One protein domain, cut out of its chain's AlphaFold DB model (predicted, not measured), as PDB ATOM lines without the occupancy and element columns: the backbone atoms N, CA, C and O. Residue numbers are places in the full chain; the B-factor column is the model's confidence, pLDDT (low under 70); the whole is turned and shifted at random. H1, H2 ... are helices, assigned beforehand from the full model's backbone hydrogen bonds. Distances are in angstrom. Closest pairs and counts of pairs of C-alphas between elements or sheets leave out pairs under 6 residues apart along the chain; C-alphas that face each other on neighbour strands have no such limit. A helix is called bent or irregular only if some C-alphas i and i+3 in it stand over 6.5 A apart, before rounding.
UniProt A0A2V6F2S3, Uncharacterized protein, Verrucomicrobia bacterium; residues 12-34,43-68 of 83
ATOM      1  N   LYS A  12      38.847   1.215 -16.026       90.75
ATOM      2  CA  LYS A  12      38.675   0.858 -14.616       90.75
ATOM      3  C   LYS A  12      38.003   1.966 -13.808       90.75
ATOM      4  O   LYS A  12      37.060   1.679 -13.083       90.75
ATOM      5  N   LEU A  13      38.432   3.223 -13.947       91.81
ATOM      6  CA  LEU A  13      37.814   4.338 -13.225       91.81
ATOM      7  C   LEU A  13      36.349   4.543 -13.638       91.81
ATOM      8  O   LEU A  13      35.495   4.750 -12.780       91.81
ATOM      9  N   ILE A  14      36.061   4.460 -14.940       91.88
ATOM     10  CA  ILE A  14      34.710   4.649 -15.484       91.88
ATOM     11  C   ILE A  14      33.762   3.564 -14.955       91.88
ATOM     12  O   ILE A  14      32.711   3.884 -14.399       91.88
ATOM     13  N   ILE A  15      34.158   2.293 -15.061       93.00
ATOM     14  CA  ILE A  15      33.355   1.161 -14.582       93.00
ATOM     15  C   ILE A  15      33.186   1.209 -13.063       93.00
ATOM     16  O   ILE A  15      32.077   0.996 -12.576       93.00
ATOM     17  N   SER A  16      34.238   1.548 -12.309       94.12
ATOM     18  CA  SER A  16      34.140   1.698 -10.853       94.12
ATOM     19  C   SER A  16      33.122   2.761 -10.455       94.12
ATOM     20  O   SER A  16      32.302   2.512  -9.577       94.12
ATOM     21  N   LYS A  17      33.121   3.926 -11.115       95.25
ATOM     22  CA  LYS A  17      32.163   4.998 -10.810       95.25
ATOM     23  C   LYS A  17      30.734   4.650 -11.203       95.25
ATOM     24  O   LYS A  17      29.812   4.956 -10.453       95.25
ATOM     25  N   TRP A  18      30.550   3.953 -12.318       94.69
ATOM     26  CA  TRP A  18      29.234   3.462 -12.714       94.69
ATOM     27  C   TRP A  18      28.684   2.396 -11.748       94.69
ATOM     28  O   TRP A  18      27.525   2.482 -11.338       94.69
ATOM     29  N   LYS A  19      29.515   1.436 -11.316       96.31
ATOM     30  CA  LYS A  19      29.133   0.440 -10.301       96.31
ATOM     31  C   LYS A  19      28.833   1.080  -8.948       96.31
ATOM     32  O   LYS A  19      27.860   0.702  -8.311       96.31
ATOM     33  N   GLU A  20      29.641   2.056  -8.524       97.38
ATOM     34  CA  GLU A  20      29.428   2.803  -7.278       97.38
ATOM     35  C   GLU A  20      28.065   3.506  -7.279       97.38
ATOM     36  O   GLU A  20      27.292   3.355  -6.335       97.38
ATOM     37  N   TRP A  21      27.760   4.245  -8.347       98.06
ATOM     38  CA  TRP A  21      26.494   4.960  -8.485       98.06
ATOM     39  C   TRP A  21      25.296   4.003  -8.506       98.06
ATOM     40  O   TRP A  21      24.377   4.153  -7.709       98.06
ATOM     41  N   THR A  22      25.326   2.967  -9.347       97.81
ATOM     42  CA  THR A  22      24.220   1.995  -9.429       97.81
ATOM     43  C   THR A  22      24.031   1.180  -8.147       97.81
ATOM     44  O   THR A  22      22.901   0.841  -7.810       97.81
ATOM     45  N   ALA A  23      25.096   0.886  -7.398       97.62
ATOM     46  CA  ALA A  23      24.973   0.241  -6.093       97.62
ATOM     47  C   ALA A  23      24.269   1.146  -5.069       97.62
ATOM     48  O   ALA A  23      23.431   0.665  -4.311       97.62
ATOM     49  N   LYS A  24      24.583   2.450  -5.062       97.81
ATOM     50  CA  LYS A  24      23.994   3.427  -4.132       97.81
ATOM     51  C   LYS A  24      22.542   3.757  -4.468       97.81
ATOM     52  O   LYS A  24      21.707   3.749  -3.574       97.81
ATOM     53  N   GLU A  25      22.250   4.017  -5.739       98.25
ATOM     54  CA  GLU A  25      20.925   4.487  -6.163       98.25
ATOM     55  C   GLU A  25      19.930   3.348  -6.406       98.25
ATOM     56  O   GLU A  25      18.737   3.507  -6.165       98.25
ATOM     57  N   LEU A  26      20.400   2.199  -6.906       97.69
ATOM     58  CA  LEU A  26      19.535   1.087  -7.322       97.69
ATOM     59  C   LEU A  26      19.684  -0.158  -6.436       97.69
ATOM     60  O   LEU A  26      19.004  -1.154  -6.671       97.69
ATOM     61  N   GLY A  27      20.590  -0.142  -5.452       97.25
ATOM     62  CA  GLY A  27      20.832  -1.285  -4.566       97.25
ATOM     63  C   GLY A  27      21.465  -2.499  -5.260       97.25
ATOM     64  O   GLY A  27      21.373  -3.615  -4.752       97.25
ATOM     65  N   ILE A  28      22.087  -2.317  -6.432       97.31
ATOM     66  CA  ILE A  28      22.665  -3.430  -7.198       97.31
ATOM     67  C   ILE A  28      23.943  -3.936  -6.522       97.31
ATOM     68  O   ILE A  28      24.923  -3.204  -6.368       97.31
ATOM     69  N   VAL A  29      23.961  -5.228  -6.188       97.31
ATOM     70  CA  VAL A  29      25.149  -5.914  -5.667       97.31
ATOM     71  C   VAL A  29      26.010  -6.392  -6.835       97.31
ATOM     72  O   VAL A  29      25.696  -7.375  -7.507       97.31
ATOM     73  N   TRP A  30      27.110  -5.686  -7.091       96.94
ATOM     74  CA  TRP A  30      28.041  -6.022  -8.168       96.94
ATOM     75  C   TRP A  30      29.101  -7.032  -7.737       96.94
ATOM     76  O   TRP A  30      29.684  -6.920  -6.662       96.94
ATOM     77  N   GLN A  31      29.455  -7.944  -8.646       95.94
ATOM     78  CA  GLN A  31      30.692  -8.718  -8.528       95.94
ATOM     79  C   GLN A  31      31.926  -7.799  -8.563       95.94
ATOM     80  O   GLN A  31      31.933  -6.782  -9.279       95.94
ATOM     81  N   CYS A  32      32.974  -8.180  -7.829       93.38
ATOM     82  CA  CYS A  32      34.289  -7.548  -7.920       93.38
ATOM     83  C   CYS A  32      34.850  -7.676  -9.344       93.38
ATOM     84  O   CYS A  32      34.604  -8.666 -10.030       93.38
ATOM     85  N   ASP A  33      35.588  -6.649  -9.772       93.19
ATOM     86  CA  ASP A  33      36.202  -6.546 -11.101       93.19
ATOM     87  C   ASP A  33      35.223  -6.639 -12.287       93.19
ATOM     88  O   ASP A  33      33.998  -6.652 -12.152       93.19
ATOM     89  N   PHE A  34      35.755  -6.549 -13.501       92.50
ATOM     90  CA  PHE A  34      34.986  -6.635 -14.736       92.50
ATOM     91  C   PHE A  34      35.843  -7.263 -15.830       92.50
ATOM     92  O   PHE A  34      37.068  -7.183 -15.804       92.50
ATOM     93  N   GLU A  43      39.275  -9.543 -35.613       60.25
ATOM     94  CA  GLU A  43      38.039 -10.050 -34.999       60.25
ATOM     95  C   GLU A  43      36.896  -9.131 -35.419       60.25
ATOM     96  O   GLU A  43      36.849  -7.953 -35.030       60.25
ATOM     97  N   SER A  44      35.983  -9.650 -36.243       71.38
ATOM     98  CA  SER A  44      34.906  -8.816 -36.731       71.38
ATOM     99  C   SER A  44      34.091  -8.360 -35.524       71.38
ATOM    100  O   SER A  44      33.627  -9.133 -34.680       71.38
ATOM    101  N   ARG A  45      33.907  -7.043 -35.417       77.94
ATOM    102  CA  ARG A  45      32.996  -6.425 -34.444       77.94
ATOM    103  C   ARG A  45      31.633  -7.138 -34.439       77.94
ATOM    104  O   ARG A  45      30.962  -7.181 -33.410       77.94
ATOM    105  N   ARG A  46      31.252  -7.702 -35.587       81.25
ATOM    106  CA  ARG A  46      30.055  -8.509 -35.786       81.25
ATOM    107  C   ARG A  46      30.097  -9.829 -35.016       81.25
ATOM    108  O   ARG A  46      29.211 -10.029 -34.204       81.25
ATOM    109  N   GLU A  47      31.153 -10.635 -35.112       83.75
ATOM    110  CA  GLU A  47      31.279 -11.888 -34.340       83.75
ATOM    111  C   GLU A  47      31.124 -11.683 -32.831       83.75
ATOM    112  O   GLU A  47      30.454 -12.458 -32.147       83.75
ATOM    113  N   LYS A  48      31.716 -10.619 -32.276       85.06
ATOM    114  CA  LYS A  48      31.556 -10.310 -30.846       85.06
ATOM    115  C   LYS A  48      30.152  -9.812 -30.516       85.06
ATOM    116  O   LYS A  48      29.651 -10.114 -29.433       85.06
ATOM    117  N   ALA A  49      29.517  -9.055 -31.411       85.44
ATOM    118  CA  ALA A  49      28.122  -8.660 -31.243       85.44
ATOM    119  C   ALA A  49      27.205  -9.894 -31.259       85.44
ATOM    120  O   ALA A  49      26.413 -10.063 -30.335       85.44
ATOM    121  N   ASP A  50      27.398 -10.798 -32.218       87.50
ATOM    122  CA  ASP A  50      26.655 -12.053 -32.340       87.50
ATOM    123  C   ASP A  50      26.876 -12.936 -31.109       87.50
ATOM    124  O   ASP A  50      25.931 -13.490 -30.551       87.50
ATOM    125  N   TYR A  51      28.109 -12.998 -30.595       88.88
ATOM    126  CA  TYR A  51      28.396 -13.688 -29.342       88.88
ATOM    127  C   TYR A  51      27.563 -13.134 -28.178       88.88
ATOM    128  O   TYR A  51      26.953 -13.920 -27.451       88.88
ATOM    129  N   ILE A  52      27.508 -11.805 -28.015       89.75
ATOM    130  CA  ILE A  52      26.730 -11.145 -26.956       89.75
ATOM    131  C   ILE A  52      25.232 -11.433 -27.121       89.75
ATOM    132  O   ILE A  52      24.586 -11.794 -26.137       89.75
ATOM    133  N   LEU A  53      24.695 -11.330 -28.341       90.25
ATOM    134  CA  LEU A  53      23.279 -11.590 -28.637       90.25
ATOM    135  C   LEU A  53      22.881 -13.049 -28.389       90.25
ATOM    136  O   LEU A  53      21.754 -13.324 -27.995       90.25
ATOM    137  N   GLN A  54      23.811 -13.985 -28.557       93.25
ATOM    138  CA  GLN A  54      23.584 -15.412 -28.324       93.25
ATOM    139  C   GLN A  54      23.689 -15.822 -26.840       93.25
ATOM    140  O   GLN A  54      23.290 -16.928 -26.469       93.25
ATOM    141  N   ASN A  55      24.212 -14.970 -25.949       94.12
ATOM    142  CA  ASN A  55      24.377 -15.315 -24.528       94.12
ATOM    143  C   ASN A  55      23.071 -15.665 -23.791       94.12
ATOM    144  O   ASN A  55      23.090 -16.637 -23.032       94.12
ATOM    145  N   PRO A  56      21.948 -14.951 -23.995       95.25
ATOM    146  CA  PRO A  56      20.660 -15.320 -23.413       95.25
ATOM    147  C   PRO A  56      20.220 -16.745 -23.775       95.25
ATOM    148  O   PRO A  56      19.776 -17.484 -22.897       95.25
ATOM    149  N   VAL A  57      20.439 -17.169 -25.024       95.75
ATOM    150  CA  VAL A  57      20.156 -18.540 -25.487       95.75
ATOM    151  C   VAL A  57      21.093 -19.543 -24.817       95.75
ATOM    152  O   VAL A  57      20.643 -20.537 -24.248       95.75
ATOM    153  N   ARG A  58      22.404 -19.260 -24.782       95.50
ATOM    154  CA  ARG A  58      23.396 -20.119 -24.101       95.50
ATOM    155  C   ARG A  58      23.111 -20.287 -22.608       95.50
ATOM    156  O   ARG A  58      23.415 -21.331 -22.036       95.50
ATOM    157  N   LYS A  59      22.533 -19.267 -21.971       96.38
ATOM    158  CA  LYS A  59      22.096 -19.286 -20.568       96.38
ATOM    159  C   LYS A  59      20.665 -19.799 -20.380       96.38
ATOM    160  O   LYS A  59      20.208 -19.837 -19.243       96.38
ATOM    161  N   LYS A  60      20.000 -20.242 -21.453       96.75
ATOM    162  CA  LYS A  60      18.633 -20.789 -21.457       96.75
ATOM    163  C   LYS A  60      17.578 -19.814 -20.922       96.75
ATOM    164  O   LYS A  60      16.583 -20.236 -20.347       96.75
ATOM    165  N   LEU A  61      17.805 -18.513 -21.096       96.00
ATOM    166  CA  LEU A  61      16.859 -17.471 -20.691       96.00
ATOM    167  C   LEU A  61      15.771 -17.246 -21.748       96.00
ATOM    168  O   LEU A  61      14.660 -16.856 -21.411       96.00
ATOM    169  N   VAL A  62      16.097 -17.501 -23.015       96.00
ATOM    170  CA  VAL A  62      15.198 -17.414 -24.172       96.00
ATOM    171  C   VAL A  62      15.525 -18.520 -25.173       96.00
ATOM    172  O   VAL A  62      16.638 -19.050 -25.171       96.00
ATOM    173  N   ALA A  63      14.561 -18.862 -26.031       95.19
ATOM    174  CA  ALA A  63      14.753 -19.853 -27.088       95.19
ATOM    175  C   ALA A  63      15.545 -19.284 -28.273       95.19
ATOM    176  O   ALA A  63      16.346 -20.000 -28.876       95.19
ATOM    177  N   ARG A  64      15.335 -18.002 -28.596       92.00
ATOM    178  CA  ARG A  64      15.982 -17.316 -29.715       92.00
ATOM    179  C   ARG A  64      16.590 -15.985 -29.256       92.00
ATOM    180  O   ARG A  64      16.040 -15.364 -28.347       92.00
ATOM    181  N   PRO A  65      17.701 -15.520 -29.859       90.31
ATOM    182  CA  PRO A  65      18.306 -14.225 -29.524       90.31
ATOM    183  C   PRO A  65      17.322 -13.054 -29.633       90.31
ATOM    184  O   PRO A  65      17.334 -12.154 -28.796       90.31
ATOM    185  N   GLU A  66      16.446 -13.106 -30.639       89.88
ATOM    186  CA  GLU A  66      15.403 -12.107 -30.919       89.88
ATOM    187  C   GLU A  66      14.423 -11.877 -29.769       89.88
ATOM    188  O   GLU A  66      13.890 -10.776 -29.610       89.88
ATOM    189  N   ASP A  67      14.193 -12.912 -28.964       91.75
ATOM    190  CA  ASP A  67      13.226 -12.879 -27.873       91.75
ATOM    191  C   ASP A  67      13.775 -12.125 -26.652       91.75
ATOM    192  O   ASP A  67      13.029 -11.822 -25.721       91.75
ATOM    193  N   TRP A  68      15.080 -11.819 -26.617       92.19
ATOM    194  CA  TRP A  68      15.699 -11.129 -25.492       92.19
ATOM    195  C   TRP A  68      15.352  -9.629 -25.498       92.19
ATOM    196  O   TRP A  68      15.788  -8.897 -26.389       92.19
TER     197      TRP A  68
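Overview. This is residues 12 to 34 and 43 to 68 of the 83 residues of an uncharacterized protein of Verrucomicrobia bacterium (UniProt A0A2V6F2S3). Two helices, H1 and then H2, run broadly the same way with an open gap between them. Residues 27 to 34 fold back along H1, and residues 59 to 68 fold back beside the last part of H2; residues 43 to 49 stand free. The printed part has 49 residues, all helix by class, with no named strand. It is only just extended, close to loose: the radius of gyration of the C-alphas is 14.7 A, and they span 34 by 27 by 16 A.

Along the chain. Find C-alpha 12 at (38.675, 0.858, -14.616); from there H1, residues 12 to 26, runs 20.5 A. H2, residues 45 to 58, runs 19.7 A to C-alpha 58 at (23.396, -20.119, -24.101). H2 is only just irregular: C-alphas 53 and 56 are 6.9 A apart.

Arrangement. H1 and H2 are apart, with no C-alpha of one within 8 A of the other. In H1 every O i to N i+4 pair is within hydrogen-bond range; in H2, 8 of 10 are.

Size, cuts and confidence. The C-alphas farthest apart, those of Glu 25 and Glu 43, are 36.5 A apart. Residues 35 to 42 are not printed; across this cut, C-alphas 34 and 43 are 20.8 A apart. Mean pLDDT of the printed part is 92.0; residue 43 is under 70.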